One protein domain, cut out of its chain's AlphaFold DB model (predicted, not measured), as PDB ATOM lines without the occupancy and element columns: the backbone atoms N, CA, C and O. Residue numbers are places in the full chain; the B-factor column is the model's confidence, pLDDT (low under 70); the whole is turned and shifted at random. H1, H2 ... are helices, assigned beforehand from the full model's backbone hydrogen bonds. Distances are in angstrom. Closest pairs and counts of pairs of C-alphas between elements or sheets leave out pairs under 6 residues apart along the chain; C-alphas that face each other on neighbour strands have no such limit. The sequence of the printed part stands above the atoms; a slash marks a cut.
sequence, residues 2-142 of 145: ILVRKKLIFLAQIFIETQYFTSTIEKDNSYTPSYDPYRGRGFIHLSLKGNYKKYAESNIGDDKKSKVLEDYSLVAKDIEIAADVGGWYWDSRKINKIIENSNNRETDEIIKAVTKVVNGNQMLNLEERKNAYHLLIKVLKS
ATOM      1  N   ILE A   2     182.228 181.198  95.421       69.25
ATOM      2  CA  ILE A   2     182.711 179.860  94.994       69.25
ATOM      3  C   ILE A   2     181.594 178.942  94.459       69.25
ATOM      4  O   ILE A   2     181.770 178.289  93.433       69.25
ATOM      5  N   LEU A   3     180.423 178.914  95.109       71.50
ATOM      6  CA  LEU A   3     179.289 178.079  94.675       71.50
ATOM      7  C   LEU A   3     178.801 178.446  93.264       71.50
ATOM      8  O   LEU A   3     178.546 177.569  92.443       71.50
ATOM      9  N   VAL A   4     178.718 179.745  92.975       83.31
ATOM     10  CA  VAL A   4     178.323 180.268  91.659       83.31
ATOM     11  C   VAL A   4     179.345 179.875  90.589       83.31
ATOM     12  O   VAL A   4     178.957 179.420  89.518       83.31
ATOM     13  N   ARG A   5     180.646 179.960  90.900       87.81
ATOM     14  CA  ARG A   5     181.724 179.561  89.982       87.81
ATOM     15  C   ARG A   5     181.643 178.074  89.615       87.81
ATOM     16  O   ARG A   5     181.714 177.754  88.435       87.81
ATOM     17  N   LYS A   6     181.425 177.171  90.580       92.75
ATOM     18  CA  LYS A   6     181.275 175.724  90.308       92.75
ATOM     19  C   LYS A   6     180.138 175.430  89.332       92.75
ATOM     20  O   LYS A   6     180.346 174.718  88.356       92.75
ATOM     21  N   LYS A   7     178.961 176.012  89.589       93.06
ATOM     22  CA  LYS A   7     177.771 175.840  88.742       93.06
ATOM     23  C   LYS A   7     178.036 176.326  87.320       93.06
ATOM     24  O   LYS A   7     177.766 175.605  86.372       93.06
ATOM     25  N   LEU A   8     178.615 177.514  87.175       94.69
ATOM     26  CA  LEU A   8     178.904 178.097  85.866       94.69
ATOM     27  C   LEU A   8     179.969 177.318  85.089       94.69
ATOM     28  O   LEU A   8     179.816 177.148  83.887       94.69
ATOM     29  N   ILE A   9     181.022 176.819  85.746       96.38
ATOM     30  CA  ILE A   9     182.027 175.985  85.068       96.38
ATOM     31  C   ILE A   9     181.401 174.655  84.641       96.38
ATOM     32  O   ILE A   9     181.625 174.233  83.513       96.38
ATOM     33  N   PHE A  10     180.584 174.020  85.488       97.38
ATOM     34  CA  PHE A  10     179.839 172.818  85.098       97.38
ATOM     35  C   PHE A  10     178.968 173.079  83.863       97.38
ATOM     36  O   PHE A  10     179.105 172.377  82.864       97.38
ATOM     37  N   LEU A  11     178.158 174.144  83.899       96.88
ATOM     38  CA  LEU A  11     177.306 174.551  82.782       96.88
ATOM     39  C   LEU A  11     178.112 174.854  81.509       96.88
ATOM     40  O   LEU A  11     177.704 174.459  80.426       96.88
ATOM     41  N   ALA A  12     179.273 175.501  81.623       97.31
ATOM     42  CA  ALA A  12     180.128 175.799  80.476       97.31
ATOM     43  C   ALA A  12     180.689 174.531  79.820       97.31
ATOM     44  O   ALA A  12     180.748 174.447  78.596       97.31
ATOM     45  N   GLN A  13     181.073 173.530  80.619       97.94
ATOM     46  CA  GLN A  13     181.551 172.252  80.091       97.94
ATOM     47  C   GLN A  13     180.428 171.525  79.350       97.94
ATOM     48  O   GLN A  13     180.611 171.189  78.185       97.94
ATOM     49  N   ILE A  14     179.255 171.358  79.973       97.62
ATOM     50  CA  ILE A  14     178.126 170.673  79.323       97.62
ATOM     51  C   ILE A  14     177.637 171.428  78.083       97.62
ATOM     52  O   ILE A  14     177.287 170.799  77.089       97.62
ATOM     53  N   PHE A  15     177.664 172.765  78.102       97.38
ATOM     54  CA  PHE A  15     177.264 173.592  76.966       97.38
ATOM     55  C   PHE A  15     178.149 173.309  75.755       97.38
ATOM     56  O   PHE A  15     177.635 173.188  74.651       97.38
ATOM     57  N   ILE A  16     179.457 173.128  75.948       97.19
ATOM     58  CA  ILE A  16     180.362 172.787  74.847       97.19
ATOM     59  C   ILE A  16     180.278 171.308  74.457       97.19
ATOM     60  O   ILE A  16     180.222 171.025  73.262       97.19
ATOM     61  N   GLU A  17     180.221 170.374  75.414       96.06
ATOM     62  CA  GLU A  17     180.089 168.936  75.105       96.06
ATOM     63  C   GLU A  17     178.866 168.666  74.218       96.06
ATOM     64  O   GLU A  17     178.962 167.993  73.195       96.06
ATOM     65  N   THR A  18     177.735 169.283  74.556       96.44
ATOM     66  CA  THR A  18     176.444 169.084  73.879       96.44
ATOM     67  C   THR A  18     176.246 169.940  72.628       96.44
ATOM     68  O   THR A  18     175.125 170.044  72.122       96.44
ATOM     69  N   GLN A  19     177.301 170.595  72.127       95.62
ATOM     70  CA  GLN A  19     177.210 171.519  70.987       95.62
ATOM     71  C   GLN A  19     176.123 172.581  71.217       95.62
ATOM     72  O   GLN A  19     175.211 172.752  70.412       95.62
ATOM     73  N   TYR A  20     176.206 173.281  72.341       95.75
ATOM     74  CA  TYR A  20     175.274 174.324  72.766       95.75
ATOM     75  C   TYR A  20     173.876 173.800  73.131       95.75
ATOM     76  O   TYR A  20     172.872 174.414  72.783       95.75
ATOM     77  N   PHE A  21     173.808 172.661  73.831       95.06
ATOM     78  CA  PHE A  21     172.570 171.939  74.172       95.06
ATOM     79  C   PHE A  21     171.749 171.461  72.966       95.06
ATOM     80  O   PHE A  21     170.558 171.190  73.099       95.06
ATOM     81  N   THR A  22     172.369 171.330  71.791       96.00
ATOM     82  CA  THR A  22     171.671 170.887  70.572       96.00
ATOM     83  C   THR A  22     171.809 169.391  70.302       96.00
ATOM     84  O   THR A  22     171.055 168.850  69.497       96.00
ATOM     85  N   SER A  23     172.738 168.703  70.974       96.50
ATOM     86  CA  SER A  23     172.919 167.257  70.842       96.50
ATOM     87  C   SER A  23     173.318 166.602  72.160       96.50
ATOM     88  O   SER A  23     174.173 167.101  72.886       96.50
ATOM     89  N   THR A  24     172.736 165.440  72.441       97.19
ATOM     90  CA  THR A  24     173.126 164.533  73.533       97.19
ATOM     91  C   THR A  24     173.858 163.297  73.014       97.19
ATOM     92  O   THR A  24     174.049 162.334  73.755       97.19
ATOM     93  N   ILE A  25     174.231 163.282  71.734       96.75
ATOM     94  CA  ILE A  25     174.963 162.192  71.101       96.75
ATOM     95  C   ILE A  25     176.101 162.748  70.250       96.75
ATOM     96  O   ILE A  25     175.957 163.737  69.523       96.75
ATOM     97  N   GLU A  26     177.256 162.106  70.351       94.50
ATOM     98  CA  GLU A  26     178.389 162.382  69.486       94.50
ATOM     99  C   GLU A  26     178.033 162.076  68.023       94.50
ATOM    100  O   GLU A  26     177.446 161.035  67.713       94.50
ATOM    101  N   LYS A  27     178.394 162.997  67.123       92.94
ATOM    102  CA  LYS A  27     178.242 162.812  65.677       92.94
ATOM    103  C   LYS A  27     179.244 161.780  65.174       92.94
ATOM    104  O   LYS A  27     180.371 161.725  65.663       92.94
ATOM    105  N   ASP A  28     178.845 161.023  64.158       92.75
ATOM    106  CA  ASP A  28     179.738 160.066  63.514       92.75
ATOM    107  C   ASP A  28     180.966 160.770  62.920       92.75
ATOM    108  O   ASP A  28     180.870 161.809  62.262       92.75
ATOM    109  N   ASN A  29     182.131 160.176  63.152       89.06
ATOM    110  CA  ASN A  29     183.406 160.543  62.556       89.06
ATOM    111  C   ASN A  29     184.234 159.274  62.270       89.06
ATOM    112  O   ASN A  29     183.799 158.157  62.552       89.06
ATOM    113  N   SER A  30     185.440 159.421  61.710       92.25
ATOM    114  CA  SER A  30     186.292 158.276  61.348       92.25
ATOM    115  C   SER A  30     186.723 157.407  62.536       92.25
ATOM    116  O   SER A  30     187.105 156.257  62.337       92.25
ATOM    117  N   TYR A  31     186.677 157.935  63.762       86.88
ATOM    118  CA  TYR A  31     187.044 157.223  64.983       86.88
ATOM    119  C   TYR A  31     185.846 156.560  65.663       86.88
ATOM    120  O   TYR A  31     186.042 155.526  66.303       86.88
ATOM    121  N   THR A  32     184.630 157.100  65.519       89.88
ATOM    122  CA  THR A  32     183.412 156.611  66.196       89.88
ATOM    123  C   THR A  32     183.214 155.091  66.106       89.88
ATOM    124  O   THR A  32     182.978 154.476  67.149       89.88
ATOM    125  N   PRO A  33     183.418 154.434  64.942       92.88
ATOM    126  CA  PRO A  33     183.259 152.983  64.840       92.88
ATOM    127  C   PRO A  33     184.177 152.174  65.769       92.88
ATOM    128  O   PRO A  33     183.842 151.051  66.134       92.88
ATOM    129  N   SER A  34     185.334 152.717  66.167       93.12
ATOM    130  CA  SER A  34     186.328 151.988  66.968       93.12
ATOM    131  C   SER A  34     185.952 151.818  68.444       93.12
ATOM    132  O   SER A  34     186.495 150.938  69.111       93.12
ATOM    133  N   TYR A  35     185.036 152.640  68.966       91.75
ATOM    134  CA  TYR A  35     184.598 152.582  70.367       91.75
ATOM    135  C   TYR A  35     183.086 152.457  70.527       91.75
ATOM    136  O   TYR A  35     182.592 152.464  71.659       91.75
ATOM    137  N   ASP A  36     182.348 152.275  69.436       94.62
ATOM    138  CA  ASP A  36     180.958 151.860  69.518       94.62
ATOM    139  C   ASP A  36     180.805 150.493  70.211       94.62
ATOM    140  O   ASP A  36     181.674 149.626  70.101       94.62
ATOM    141  N   PRO A  37     179.719 150.282  70.975       94.62
ATOM    142  CA  PRO A  37     178.566 151.172  71.157       94.62
ATOM    143  C   PRO A  37     178.770 152.292  72.199       94.62
ATOM    144  O   PRO A  37     177.823 153.013  72.510       94.62
ATOM    145  N   TYR A  38     179.973 152.472  72.747       96.06
ATOM    146  CA  TYR A  38     180.283 153.367  73.872       96.06
ATOM    147  C   TYR A  38     180.666 154.795  73.454       96.06
ATOM    148  O   TYR A  38     181.506 155.427  74.107       96.06
ATOM    149  N   ARG A  39     180.075 155.299  72.366       96.00
ATOM    150  CA  ARG A  39     180.272 156.681  71.915       96.00
ATOM    151  C   ARG A  39     179.781 157.732  72.910       96.00
ATOM    152  O   ARG A  39     179.005 157.401  73.808       96.00
ATOM    153  N   GLY A  40     180.198 158.985  72.730       96.44
ATOM    154  CA  GLY A  40     179.799 160.090  73.604       96.44
ATOM    155  C   GLY A  40     178.284 160.282  73.661       96.44
ATOM    156  O   GLY A  40     177.645 160.443  72.620       96.44
ATOM    157  N   ARG A  41     177.699 160.253  74.870       97.81
ATOM    158  CA  ARG A  41     176.269 160.535  75.103       97.81
ATOM    159  C   ARG A  41     175.985 161.340  76.377       97.81
ATOM    160  O   ARG A  41     176.788 161.347  77.310       97.81
ATOM    161  N   GLY A  42     174.814 161.964  76.438       97.62
ATOM    162  CA  GLY A  42     174.329 162.735  77.589       97.62
ATOM    163  C   GLY A  42     175.039 164.078  77.746       97.62
ATOM    164  O   GLY A  42     175.850 164.457  76.910       97.62
ATOM    165  N   PHE A  43     174.773 164.819  78.822       97.62
ATOM    166  CA  PHE A  43     175.253 166.205  78.954       97.62
ATOM    167  C   PHE A  43     176.764 166.368  79.123       97.62
ATOM    168  O   PHE A  43     177.276 167.472  78.968       97.62
ATOM    169  N   ILE A  44     177.489 165.286  79.405       96.81
ATOM    170  CA  ILE A  44     178.955 165.287  79.493       96.81
ATOM    171  C   ILE A  44     179.617 164.439  78.397       96.81
ATOM    172  O   ILE A  44     180.810 164.173  78.480       96.81
ATOM    173  N   HIS A  45     178.842 163.974  77.406       96.25
ATOM    174  CA  HIS A  45     179.320 163.086  76.342       96.25
ATOM    175  C   HIS A  45     180.111 161.879  76.891       96.25
ATOM    176  O   HIS A  45     181.233 161.578  76.474       96.25
ATOM    177  N   LEU A  46     179.503 161.150  77.837       96.94
ATOM    178  CA  LEU A  46     180.077 159.950  78.441       96.94
ATOM    179  C   LEU A  46     180.537 158.982  77.347       96.94
ATOM    180  O   LEU A  46     179.730 158.529  76.541       96.94
ATOM    181  N   SER A  47     181.829 158.663  77.353       95.50
ATOM    182  CA  SER A  47     182.480 157.846  76.327       95.50
ATOM    183  C   SER A  47     183.277 156.704  76.948       95.50
ATOM    184  O   SER A  47     183.715 156.804  78.097       95.50
ATOM    185  N   LEU A  48     183.557 155.669  76.154       94.50
ATOM    186  CA  LEU A  48     184.362 154.484  76.487       94.50
ATOM    187  C   LEU A  48     183.684 153.489  77.441       94.50
ATOM    188  O   LEU A  48     183.115 153.845  78.475       94.50
ATOM    189  N   LYS A  49     183.868 152.197  77.143       95.44
ATOM    190  CA  LYS A  49     183.300 151.057  77.886       95.44
ATOM    191  C   LYS A  49     183.469 151.147  79.398       95.44
ATOM    192  O   LYS A  49     182.526 150.913  80.149       95.44
ATOM    193  N   GLY A  50     184.674 151.495  79.849       95.81
ATOM    194  CA  GLY A  50     184.985 151.569  81.275       95.81
ATOM    195  C   GLY A  50     184.151 152.609  82.024       95.81
ATOM    196  O   GLY A  50     183.810 152.386  83.182       95.81
ATOM    197  N   ASN A  51     183.797 153.723  81.383       96.31
ATOM    198  CA  ASN A  51     182.988 154.759  82.018       96.31
ATOM    199  C   ASN A  51     181.507 154.374  82.065       96.31
ATOM    200  O   ASN A  51     180.899 154.525  83.117       96.31
ATOM    201  N   TYR A  52     180.962 153.808  80.982       96.75
ATOM    202  CA  TYR A  52     179.593 153.274  80.965       96.75
ATOM    203  C   TYR A  52     179.382 152.210  82.040       96.75
ATOM    204  O   TYR A  52     178.417 152.285  82.796       96.75
ATOM    205  N   LYS A  53     180.326 151.270  82.168       95.88
ATOM    206  CA  LYS A  53     180.276 150.243  83.213       95.88
ATOM    207  C   LYS A  53     180.266 150.860  84.614       95.88
ATOM    208  O   LYS A  53     179.380 150.565  85.405       95.88
ATOM    209  N   LYS A  54     181.199 151.776  84.896       95.94
ATOM    210  CA  LYS A  54     181.272 152.454  86.201       95.94
ATOM    211  C   LYS A  54     180.027 153.282  86.519       95.94
ATOM    212  O   LYS A  54     179.700 153.414  87.692       95.94
ATOM    213  N   TYR A  55     179.385 153.872  85.514       95.81
ATOM    214  CA  TYR A  55     178.146 154.623  85.698       95.81
ATOM    215  C   TYR A  55     176.991 153.692  86.074       95.81
ATOM    216  O   TYR A  55     176.362 153.895  87.113       95.81
ATOM    217  N   ALA A  56     176.784 152.632  85.288       94.19
ATOM    218  CA  ALA A  56     175.726 151.650  85.515       94.19
ATOM    219  C   ALA A  56     175.850 150.934  86.874       94.19
ATOM    220  O   ALA A  56     174.843 150.624  87.500       94.19
ATOM    221  N   GLU A  57     177.079 150.712  87.348       92.44
ATOM    222  CA  GLU A  57     177.376 150.075  88.641       92.44
ATOM    223  C   GLU A  57     177.407 151.064  89.823       92.44
ATOM    224  O   GLU A  57     177.698 150.671  90.952       92.44
ATOM    225  N   SER A  58     177.171 152.360  89.595       92.25
ATOM    226  CA  SER A  58     177.281 153.362  90.658       92.25
ATOM    227  C   SER A  58     176.042 153.430  91.554       92.25
ATOM    228  O   SER A  58     174.911 153.246  91.116       92.25
ATOM    229  N   ASN A  59     176.246 153.802  92.820       83.00
ATOM    230  CA  ASN A  59     175.162 153.964  93.799       83.00
ATOM    231  C   ASN A  59     174.447 155.330  93.712       83.00
ATOM    232  O   ASN A  59     173.630 155.644  94.568       83.00
ATOM    233  N   ILE A  60     174.767 156.159  92.714       75.69
ATOM    234  CA  ILE A  60     174.180 157.495  92.503       75.69
ATOM    235  C   ILE A  60     173.220 157.417  91.312       75.69
ATOM    236  O   ILE A  60     173.493 156.665  90.381       75.69
ATOM    237  N   GLY A  61     172.102 158.144  91.355       67.94
ATOM    238  CA  GLY A  61     171.162 158.254  90.232       67.94
ATOM    239  C   GLY A  61     170.037 157.215  90.210       67.94
ATOM    240  O   GLY A  61     169.948 156.364  91.097       67.94
ATOM    241  N   ASP A  62     169.203 157.307  89.173       73.75
ATOM    242  CA  ASP A  62     167.948 156.567  88.940       73.75
ATOM    243  C   ASP A  62     168.141 155.040  88.790       73.75
ATOM    244  O   ASP A  62     169.175 154.573  88.307       73.75
ATOM    245  N   ASP A  63     167.126 154.251  89.149       78.12
ATOM    246  CA  ASP A  63     167.078 152.793  88.961       78.12
ATOM    247  C   ASP A  63     167.251 152.375  87.489       78.12
ATOM    248  O   ASP A  63     167.863 151.341  87.192       78.12
ATOM    249  N   LYS A  64     166.783 153.199  86.541       82.56
ATOM    250  CA  LYS A  64     166.950 152.991  85.095       82.56
ATOM    251  C   LYS A  64     168.420 152.920  84.668       82.56
ATOM    252  O   LYS A  64     168.700 152.300  83.641       82.56
ATOM    253  N   LYS A  65     169.373 153.483  85.430       85.38
ATOM    254  CA  LYS A  65     170.812 153.450  85.080       85.38
ATOM    255  C   LYS A  65     171.348 152.027  84.934       85.38
ATOM    256  O   LYS A  65     172.240 151.785  84.126       85.38
ATOM    257  N   SER A  66     170.783 151.076  85.683       86.31
ATOM    258  CA  SER A  66     171.168 149.663  85.632       86.31
ATOM    259  C   SER A  66     170.975 149.065  84.232       86.31
ATOM    260  O   SER A  66     171.735 148.192  83.820       86.31
ATOM    261  N   LYS A  67     170.032 149.617  83.456       91.69
ATOM    262  CA  LYS A  67     169.703 149.204  82.086       91.69
ATOM    263  C   LYS A  67     170.595 149.839  81.021       91.69
ATOM    264  O   LYS A  67     170.510 149.477  79.855       91.69
ATOM    265  N   VAL A  68     171.484 150.769  81.380       93.69
ATOM    266  CA  VAL A  68     172.349 151.474  80.411       93.69
ATOM    267  C   VAL A  68     173.303 150.526  79.680       93.69
ATOM    268  O   VAL A  68     173.687 150.799  78.545       93.69
ATOM    269  N   LEU A  69     173.692 149.412  80.304       94.50
ATOM    270  CA  LEU A  69     174.520 148.395  79.645       94.50
ATOM    271  C   LEU A  69     173.723 147.487  78.698       94.50
ATOM    272  O   LEU A  69     174.327 146.816  77.863       94.50
ATOM    273  N   GLU A  70     172.394 147.487  78.810       94.69
ATOM    274  CA  GLU A  70     171.476 146.794  77.901       94.69
ATOM    275  C   GLU A  70     171.107 147.700  76.715       94.69
ATOM    276  O   GLU A  70     171.114 147.254  75.570       94.69
ATOM    277  N   ASP A  71     170.862 148.990  76.977       95.31
ATOM    278  CA  ASP A  71     170.609 150.018  75.963       95.31
ATOM    279  C   ASP A  71     171.413 151.301  76.239       95.31
ATOM    280  O   ASP A  71     170.999 152.202  76.971       95.31
ATOM    281  N   TYR A  72     172.560 151.426  75.567       95.50
ATOM    282  CA  TYR A  72     173.426 152.606  75.660       95.50
ATOM    283  C   TYR A  72     172.749 153.891  75.172       95.50
ATOM    284  O   TYR A  72     173.174 154.990  75.540       95.50
ATOM    285  N   SER A  73     171.716 153.786  74.324       95.25
ATOM    286  CA  SER A  73     171.019 154.950  73.776       95.25
ATOM    287  C   SER A  73     170.193 155.689  74.826       95.25
ATOM    288  O   SER A  73     169.930 156.878  74.639       95.25
ATOM    289  N   LEU A  74     169.895 155.047  75.962       96.12
ATOM    290  CA  LEU A  74     169.264 155.676  77.121       96.12
ATOM    291  C   LEU A  74     170.025 156.918  77.594       96.12
ATOM    292  O   LEU A  74     169.405 157.933  77.882       96.12
ATOM    293  N   VAL A  75     171.362 156.893  77.562       97.06
ATOM    294  CA  VAL A  75     172.199 158.037  77.974       97.06
ATOM    295  C   VAL A  75     172.009 159.262  77.067       97.06
ATOM    296  O   VAL A  75     172.275 160.384  77.483       97.06
ATOM    297  N   ALA A  76     171.544 159.071  75.828       97.06
ATOM    298  CA  ALA A  76     171.236 160.166  74.908       97.06
ATOM    299  C   ALA A  76     169.743 160.532  74.873       97.06
ATOM    300  O   ALA A  76     169.416 161.698  74.662       97.06
ATOM    301  N   LYS A  77     168.848 159.547  75.015       96.06
ATOM    302  CA  LYS A  77     167.408 159.700  74.740       96.06
ATOM    303  C   LYS A  77     166.554 159.936  75.982       96.06
ATOM    304  O   LYS A  77     165.506 160.563  75.863       96.06
ATOM    305  N   ASP A  78     166.963 159.427  77.140       95.75
ATOM    306  CA  ASP A  78     166.291 159.709  78.406       95.75
ATOM    307  C   ASP A  78     166.963 160.937  79.034       95.75
ATOM    308  O   ASP A  78     168.156 160.923  79.339       95.75
ATOM    309  N   ILE A  79     166.206 162.029  79.171       94.31
ATOM    310  CA  ILE A  79     166.730 163.315  79.644       94.31
ATOM    311  C   ILE A  79     167.217 163.254  81.096       94.31
ATOM    312  O   ILE A  79     168.165 163.954  81.453       94.31
ATOM    313  N   GLU A  80     166.608 162.401  81.924       94.19
ATOM    314  CA  GLU A  80     166.994 162.221  83.322       94.19
ATOM    315  C   GLU A  80     168.340 161.504  83.381       94.19
ATOM    316  O   GLU A  80     169.256 161.985  84.044       94.19
ATOM    317  N   ILE A  81     168.515 160.435  82.597       95.81
ATOM    318  CA  ILE A  81     169.795 159.715  82.491       95.81
ATOM    319  C   ILE A  81     170.873 160.610  81.859       95.81
ATOM    320  O   ILE A  81     172.016 160.638  82.324       95.81
ATOM    321  N   ALA A  82     170.524 161.382  80.827       96.38
ATOM    322  CA  ALA A  82     171.434 162.320  80.170       96.38
ATOM    323  C   ALA A  82     171.946 163.412  81.124       96.38
ATOM    324  O   ALA A  82     173.102 163.835  81.009       96.38
ATOM    325  N   ALA A  83     171.114 163.863  82.066       95.31
ATOM    326  CA  ALA A  83     171.509 164.806  83.106       95.31
ATOM    327  C   ALA A  83     172.291 164.126  84.240       95.31
ATOM    328  O   ALA A  83     173.347 164.620  84.650       95.31
ATOM    329  N   ASP A  84     171.802 162.978  84.711       95.62
ATOM    330  CA  ASP A  84     172.370 162.215  85.820       95.62
ATOM    331  C   ASP A  84     173.811 161.785  85.530       95.62
ATOM    332  O   ASP A  84     174.701 162.021  86.349       95.62
ATOM    333  N   VAL A  85     174.094 161.287  84.320       95.94
ATOM    334  CA  VAL A  85     175.458 160.916  83.915       95.94
ATOM    335  C   VAL A  85     176.433 162.098  83.998       95.94
ATOM    336  O   VAL A  85     177.603 161.919  84.350       95.94
ATOM    337  N   GLY A  86     175.962 163.320  83.722       96.25
ATOM    338  CA  GLY A  86     176.762 164.537  83.831       96.25
ATOM    339  C   GLY A  86     177.124 164.853  85.279       96.25
ATOM    340  O   GLY A  86     178.292 165.108  85.587       96.25
ATOM    341  N   GLY A  87     176.143 164.767  86.181       95.56
ATOM    342  CA  GLY A  87     176.356 164.921  87.620       95.56
ATOM    343  C   GLY A  87     177.261 163.830  88.200       95.56
ATOM    344  O   GLY A  87     178.227 164.130  88.907       95.56
ATOM    345  N   TRP A  88     177.006 162.569  87.846       96.44
ATOM    346  CA  TRP A  88     177.810 161.423  88.264       96.44
ATOM    347  C   TRP A  88     179.265 161.539  87.800       96.44
ATOM    348  O   TRP A  88     180.190 161.326  88.590       96.44
ATOM    349  N   TYR A  89     179.508 161.891  86.533       97.38
ATOM    350  CA  TYR A  89     180.873 162.020  86.022       97.38
ATOM    351  C   TYR A  89     181.620 163.112  86.792       97.38
ATOM    352  O   TYR A  89     182.749 162.906  87.245       97.38
ATOM    353  N   TRP A  90     180.952 164.246  87.018       97.56
ATOM    354  CA  TRP A  90     181.503 165.368  87.764       97.56
ATOM    355  C   TRP A  90     181.885 165.006  89.204       97.56
ATOM    356  O   TRP A  90     182.998 165.317  89.651       97.56
ATOM    357  N   ASP A  91     180.996 164.318  89.928       95.75
ATOM    358  CA  ASP A  91     181.271 163.887  91.301       95.75
ATOM    359  C   ASP A  91     182.316 162.766  91.366       95.75
ATOM    360  O   ASP A  91     183.242 162.830  92.181       95.75
ATOM    361  N   SER A  92     182.232 161.762  90.492       95.81
ATOM    362  CA  SER A  92     183.158 160.620  90.495       95.81
ATOM    363  C   SER A  92     184.608 161.039  90.229       95.81
ATOM    364  O   SER A  92     185.537 160.388  90.705       95.81
ATOM    365  N   ARG A  93     184.819 162.150  89.509       96.50
ATOM    366  CA  ARG A  93     186.139 162.758  89.264       96.50
ATOM    367  C   ARG A  93     186.509 163.854  90.260       96.50
ATOM    368  O   ARG A  93     187.577 164.449  90.142       96.50
ATOM    369  N   LYS A  94     185.651 164.113  91.251       96.88
ATOM    370  CA  LYS A  94     185.854 165.105  92.316       96.88
ATOM    371  C   LYS A  94     186.206 166.491  91.770       96.88
ATOM    372  O   LYS A  94     186.993 167.222  92.369       96.88
ATOM    373  N   ILE A  95     185.571 166.885  90.664       97.38
ATOM    374  CA  ILE A  95     185.877 168.142  89.965       97.38
ATOM    375  C   ILE A  95     185.604 169.359  90.858       97.38
ATOM    376  O   ILE A  95     186.373 170.318  90.854       97.38
ATOM    377  N   ASN A  96     184.586 169.297  91.722       95.75
ATOM    378  CA  ASN A  96     184.350 170.345  92.718       95.75
ATOM    379  C   ASN A  96     185.561 170.585  93.634       95.75
ATOM    380  O   ASN A  96     185.863 171.743  93.909       95.75
ATOM    381  N   LYS A  97     186.288 169.532  94.037       96.06
ATOM    382  CA  LYS A  97     187.511 169.669  94.846       96.06
ATOM    383  C   LYS A  97     188.645 170.320  94.054       96.06
ATOM    384  O   LYS A  97     189.396 171.113  94.606       96.06
ATOM    385  N   ILE A  98     188.753 170.032  92.753       94.94
ATOM    386  CA  ILE A  98     189.732 170.680  91.862       94.94
ATOM    387  C   ILE A  98     189.484 172.191  91.812       94.94
ATOM    388  O   ILE A  98     190.422 172.979  91.939       94.94
ATOM    389  N   ILE A  99     188.217 172.590  91.670       94.56
ATOM    390  CA  ILE A  99     187.812 173.999  91.656       94.56
ATOM    391  C   ILE A  99     188.099 174.650  93.015       94.56
ATOM    392  O   ILE A  99     188.706 175.716  93.059       94.56
ATOM    393  N   GLU A 100     187.714 174.003  94.117       93.25
ATOM    394  CA  GLU A 100     187.941 174.504  95.480       93.25
ATOM    395  C   GLU A 100     189.426 174.725  95.787       93.25
ATOM    396  O   GLU A 100     189.809 175.793  96.266       93.25
ATOM    397  N   ASN A 101     190.270 173.754  95.443       91.62
ATOM    398  CA  ASN A 101     191.716 173.821  95.658       91.62
ATOM    399  C   ASN A 101     192.419 174.839  94.746       91.62
ATOM    400  O   ASN A 101     193.598 175.123  94.936       91.62
ATOM    401  N   SER A 102     191.708 175.388  93.758       88.56
ATOM    402  CA  SER A 102     192.221 176.370  92.799       88.56
ATOM    403  C   SER A 102     191.568 177.744  92.964       88.56
ATOM    404  O   SER A 102     191.674 178.582  92.074       88.56
ATOM    405  N   ASN A 103     190.873 178.000  94.078       80.38
ATOM    406  CA  ASN A 103     190.091 179.227  94.269       80.38
ATOM    407  C   ASN A 103     190.915 180.525  94.208       80.38
ATOM    408  O   ASN A 103     190.349 181.574  93.908       80.38
ATOM    409  N   ASN A 104     192.223 180.455  94.462       86.75
ATOM    410  CA  ASN A 104     193.167 181.570  94.357       86.75
ATOM    411  C   ASN A 104     193.710 181.796  92.934       86.75
ATOM    412  O   ASN A 104     194.565 182.657  92.748       86.75
ATOM    413  N   ARG A 105     193.273 181.008  91.945       88.69
ATOM    414  CA  ARG A 105     193.694 181.125  90.546       88.69
ATOM    415  C   ARG A 105     192.666 181.881  89.713       88.69
ATOM    416  O   ARG A 105     191.474 181.928  90.042       88.69
ATOM    417  N   GLU A 106     193.142 182.386  88.581       92.44
ATOM    418  CA  GLU A 106     192.291 182.923  87.529       92.44
ATOM    419  C   GLU A 106     191.300 181.879  87.022       92.44
ATOM    420  O   GLU A 106     191.600 180.685  86.938       92.44
ATOM    421  N   THR A 107     190.094 182.335  86.676       91.69
ATOM    422  CA  THR A 107     189.001 181.425  86.305       91.69
ATOM    423  C   THR A 107     189.354 180.571  85.089       91.69
ATOM    424  O   THR A 107     189.043 179.383  85.071       91.69
ATOM    425  N   ASP A 108     190.061 181.142  84.120       93.75
ATOM    426  CA  ASP A 108     190.519 180.459  82.909       93.75
ATOM    427  C   ASP A 108     191.445 179.277  83.196       93.75
ATOM    428  O   ASP A 108     191.324 178.226  82.564       93.75
ATOM    429  N   GLU A 109     192.332 179.409  84.183       95.06
ATOM    430  CA  GLU A 109     193.223 178.324  84.602       95.06
ATOM    431  C   GLU A 109     192.442 177.199  85.289       95.06
ATOM    432  O   GLU A 109     192.749 176.016  85.113       95.06
ATOM    433  N   ILE A 110     191.382 177.546  86.023       95.69
ATOM    434  CA  ILE A 110     190.461 176.561  86.599       95.69
ATOM    435  C   ILE A 110     189.695 175.847  85.479       95.69
ATOM    436  O   ILE A 110     189.618 174.619  85.487       95.69
ATOM    437  N   ILE A 111     189.168 176.585  84.494       96.62
ATOM    438  CA  ILE A 111     188.471 176.010  83.334       96.62
ATOM    439  C   ILE A 111     189.401 175.056  82.590       96.62
ATOM    440  O   ILE A 111     188.999 173.935  82.309       96.62
ATOM    441  N   LYS A 112     190.658 175.435  82.348       96.25
ATOM    442  CA  LYS A 112     191.668 174.565  81.733       96.25
ATOM    443  C   LYS A 112     191.894 173.276  82.524       96.25
ATOM    444  O   LYS A 112     191.897 172.193  81.935       96.25
ATOM    445  N   ALA A 113     192.037 173.369  83.846       95.88
ATOM    446  CA  ALA A 113     192.191 172.196  84.706       95.88
ATOM    447  C   ALA A 113     190.970 171.262  84.632       95.88
ATOM    448  O   ALA A 113     191.133 170.047  84.535       95.88
ATOM    449  N   VAL A 114     189.756 171.820  84.622       97.06
ATOM    450  CA  VAL A 114     188.511 171.052  84.473       97.06
ATOM    451  C   VAL A 114     188.392 170.434  83.078       97.06
ATOM    452  O   VAL A 114     188.101 169.245  82.968       97.06
ATOM    453  N   THR A 115     188.676 171.192  82.018       97.00
ATOM    454  CA  THR A 115     188.639 170.721  80.625       97.00
ATOM    455  C   THR A 115     189.550 169.515  80.427       97.00
ATOM    456  O   THR A 115     189.152 168.554  79.778       97.00
ATOM    457  N   LYS A 116     190.734 169.500  81.051       96.31
ATOM    458  CA  LYS A 116     191.634 168.340  81.003       96.31
ATOM    459  C   LYS A 116     191.016 167.072  81.610       96.31
ATOM    460  O   LYS A 116     191.319 165.970  81.164       96.31
ATOM    461  N   VAL A 117     190.157 167.205  82.621       96.31
ATOM    462  CA  VAL A 117     189.461 166.069  83.255       96.31
ATOM    463  C   VAL A 117     188.256 165.609  82.431       96.31
ATOM    464  O   VAL A 117     187.983 164.410  82.360       96.31
ATOM    465  N   VAL A 118     187.532 166.550  81.819       95.81
ATOM    466  CA  VAL A 118     186.321 166.269  81.031       95.81
ATOM    467  C   VAL A 118     186.670 165.726  79.642       95.81
ATOM    468  O   VAL A 118     186.176 164.675  79.261       95.81
ATOM    469  N   ASN A 119     187.568 166.397  78.921       92.50
ATOM    470  CA  ASN A 119     187.895 166.111  77.521       92.50
ATOM    471  C   ASN A 119     189.245 165.380  77.346       92.50
ATOM    472  O   ASN A 119     189.654 165.034  76.241       92.50
ATOM    473  N   GLY A 120     189.964 165.126  78.443       89.25
ATOM    474  CA  GLY A 120     191.279 164.492  78.408       89.25
ATOM    475  C   GLY A 120     192.395 165.431  77.936       89.25
ATOM    476  O   GLY A 120     192.257 166.654  77.894       89.25
ATOM    477  N   ASN A 121     193.545 164.850  77.584       85.69
ATOM    478  CA  ASN A 121     194.759 165.605  77.243       85.69
ATOM    479  C   ASN A 121     194.666 166.393  75.928       85.69
ATOM    480  O   ASN A 121     195.483 167.284  75.716       85.69
ATOM    481  N   GLN A 122     193.697 166.079  75.066       82.75
ATOM    482  CA  GLN A 122     193.481 166.805  73.812       82.75
ATOM    483  C   GLN A 122     192.957 168.225  74.064       82.75
ATOM    484  O   GLN A 122     193.249 169.118  73.276       82.75
ATOM    485  N   MET A 123     192.239 168.437  75.179       88.00
ATOM    486  CA  MET A 123     191.696 169.736  75.603       88.00
ATOM    487  C   MET A 123     190.980 170.485  74.468       88.00
ATOM    488  O   MET A 123     191.123 171.702  74.329       88.00
ATOM    489  N   LEU A 124     190.213 169.750  73.658       89.19
ATOM    490  CA  LEU A 124     189.494 170.313  72.527       89.19
ATOM    491  C   LEU A 124     188.508 171.380  73.010       89.19
ATOM    492  O   LEU A 124     187.835 171.241  74.044       89.19
ATOM    493  N   ASN A 125     188.418 172.442  72.217       94.44
ATOM    494  CA  ASN A 125     187.514 173.567  72.412       94.44
ATOM    495  C   ASN A 125     187.726 174.327  73.742       94.44
ATOM    496  O   ASN A 125     186.768 174.767  74.381       94.44
ATOM    497  N   LEU A 126     188.971 174.418  74.238       96.94
ATOM    498  CA  LEU A 126     189.266 175.100  75.507       96.94
ATOM    499  C   LEU A 126     188.838 176.574  75.488       96.94
ATOM    500  O   LEU A 126     188.292 177.059  76.480       96.94
ATOM    501  N   GLU A 127     189.083 177.275  74.384       97.62
ATOM    502  CA  GLU A 127     188.748 178.695  74.271       97.62
ATOM    503  C   GLU A 127     187.228 178.901  74.235       97.62
ATOM    504  O   GLU A 127     186.683 179.752  74.934       97.62
ATOM    505  N   GLU A 128     186.507 178.034  73.533       97.94
ATOM    506  CA  GLU A 128     185.049 178.009  73.507       97.94
ATOM    507  C   GLU A 128     184.465 177.736  74.896       97.94
ATOM    508  O   GLU A 128     183.470 178.354  75.266       97.94
ATOM    509  N   ARG A 129     185.092 176.880  75.716       97.88
ATOM    510  CA  ARG A 129     184.662 176.632  77.109       97.88
ATOM    511  C   ARG A 129     184.836 177.860  77.999       97.88
ATOM    512  O   ARG A 129     183.989 178.114  78.856       97.88
ATOM    513  N   LYS A 130     185.902 178.640  77.801       97.12
ATOM    514  CA  LYS A 130     186.090 179.925  78.495       97.12
ATOM    515  C   LYS A 130     185.040 180.942  78.056       97.12
ATOM    516  O   LYS A 130     184.352 181.525  78.895       97.12
ATOM    517  N   ASN A 131     184.830 181.070  76.749       97.12
ATOM    518  CA  ASN A 131     183.804 181.944  76.183       97.12
ATOM    519  C   ASN A 131     182.396 181.565  76.666       97.12
ATOM    520  O   ASN A 131     181.625 182.440  77.062       97.12
ATOM    521  N   ALA A 132     182.085 180.268  76.729       96.88
ATOM    522  CA  ALA A 132     180.841 179.742  77.280       96.88
ATOM    523  C   ALA A 132     180.637 180.155  78.740       96.88
ATOM    524  O   ALA A 132     179.557 180.612  79.104       96.88
ATOM    525  N   TYR A 133     181.670 180.052  79.580       95.44
ATOM    526  CA  TYR A 133     181.591 180.496  80.972       95.44
ATOM    527  C   TYR A 133     181.242 181.991  81.079       95.44
ATOM    528  O   TYR A 133     180.347 182.367  81.842       95.44
ATOM    529  N   HIS A 134     181.897 182.846  80.290       92.88
ATOM    530  CA  HIS A 134     181.612 184.284  80.279       92.88
ATOM    531  C   HIS A 134     180.217 184.610  79.734       92.88
ATOM    532  O   HIS A 134     179.539 185.485  80.273       92.88
ATOM    533  N   LEU A 135     179.765 183.896  78.702       94.00
ATOM    534  CA  LEU A 135     178.406 184.010  78.179       94.00
ATOM    535  C   LEU A 135     177.371 183.631  79.244       94.00
ATOM    536  O   LEU A 135     176.435 184.386  79.492       94.00
ATOM    537  N   LEU A 136     177.563 182.499  79.919       92.88
ATOM    538  CA  LEU A 136     176.653 182.013  80.955       92.88
ATOM    539  C   LEU A 136     176.604 182.943  82.168       92.88
ATOM    540  O   LEU A 136     175.543 183.092  82.762       92.88
ATOM    541  N   ILE A 137     177.705 183.620  82.516       91.06
ATOM    542  CA  ILE A 137     177.664 184.710  83.502       91.06
ATOM    543  C   ILE A 137     176.684 185.790  83.063       91.06
ATOM    544  O   ILE A 137     175.850 186.194  83.867       91.06
ATOM    545  N   LYS A 138     176.787 186.257  81.813       90.19
ATOM    546  CA  LYS A 138     175.926 187.329  81.302       90.19
ATOM    547  C   LYS A 138     174.461 186.908  81.320       90.19
ATOM    548  O   LYS A 138     173.642 187.675  81.790       90.19
ATOM    549  N   VAL A 139     174.147 185.691  80.873       89.06
ATOM    550  CA  VAL A 139     172.765 185.186  80.793       89.06
ATOM    551  C   VAL A 139     172.169 184.884  82.170       89.06
ATOM    552  O   VAL A 139     171.016 185.200  82.426       89.06
ATOM    553  N   LEU A 140     172.930 184.254  83.069       85.31
ATOM    554  CA  LEU A 140     172.395 183.757  84.343       85.31
ATOM    555  C   LEU A 140     172.486 184.771  85.483       85.31
ATOM    556  O   LEU A 140     171.861 184.565  86.520       85.31
ATOM    557  N   LYS A 141     173.272 185.840  85.323       75.00
ATOM    558  CA  LYS A 141     173.352 186.943  86.290       75.00
ATOM    559  C   LYS A 141     172.692 188.235  85.804       75.00
ATOM    560  O   LYS A 141     172.833 189.248  86.478       75.00
ATOM    561  N   SER A 142     171.987 188.232  84.670       56.78
ATOM    562  CA  SER A 142     171.370 189.453  84.125       56.78
ATOM    563  C   SER A 142     170.166 189.978  84.909       56.78
ATOM    564  O   SER A 142     169.647 191.016  84.524       56.78
TER     565      SER A 142
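AT A GLANCE: This is residues 2 to 142 of the 145 residues of an uncharacterized protein of Capnocytophaga sp. oral taxon 878 (UniProt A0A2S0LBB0). The model has two helical lobes in a row along its longest axis: in one, H8 crosses the longest helix, H1, and a hairpin of H6 and H7 packs on H1 too; in the other, H5 has the hairpin of H2 and H3 at its side and short H4 at its first end. Residues 18 to 48, with no named element, lead from H1 to H2. The printed part has 141 residues with eight named helices, H1 to H8 in chain order, and no named strand; the class is all helix. It is compact, with a radius of gyration of the C-alphas of 15.0 A and spans of 43 by 34 by 29 A.

HOW THE PARTS SIT: H1, residues 2 to 17, touches H8, residues 126 to 140, at a steep tilt of 58 degrees, opposite ways; the closest C-alphas are those of Ala 12 and Tyr 133, 4.9 A apart. With residues 9 to 13 alone H1 only just touches H7, residues 107 to 118, with 3 pairs of C-alphas within 8 A, the closest Ile 9 and Ile 111 at 6.7 A. With residues 2 to 6 alone it only just touches H6, residues 95 to 100, again with 3 pairs, the closest Lys 6 and Asn 96 at 6.6 A. H6 and H7 form a helical hairpin at a shallow tilt of 22 degrees, with C-alphas 99 and 110 the closest at 6.3 A. H5, residues 79 to 92, is close to H1 but not clearly touching: C-alphas 14 and 86 are 7.7 A apart. H2, residues 49 to 56, only just touches H5, with 3 pairs, about perpendicular at 75 degrees; Tyr 55 and Val 85 have the closest C-alphas, at 7.1 A. H2 and H3, residues 63 to 69, form a helical hairpin at 17 degrees, with C-alphas 56 and 66 the closest at 5.0 A. H4, residues 74 to 77, touches H5 only at the corner, with C-alphas 75 and 82 the closest at 4.9 A. Every O i to N i+4 pair is within hydrogen-bond range in H1, H2, H6 and H8; H5 has 9 of 10, H7 7 of 8, and H3 0 of 3 but 3 of 4 O i to N i+3 pairs, while H4 is too short for an O i to N i+4 pair.

IN THESE COORDINATES: H1 begins at C-alpha 2 (182.711, 179.860, 94.994) and measures 22.8 A. H5 begins at C-alpha 79 (166.730, 163.315, 79.644) and measures 19.9 A; H7 measures 16.3 A. H8 measures 20.9 A and ends at C-alpha 140 (172.395, 183.757, 84.343).

THE WHOLE: The two C-alphas farthest apart, those of Glu 70 and Asn 104, are 44.2 A apart. The printed part has no cut, and the link from H1 to H2 is long. Mean pLDDT of the printed part is 92.8, with residues 2, 61 and 142 under 70.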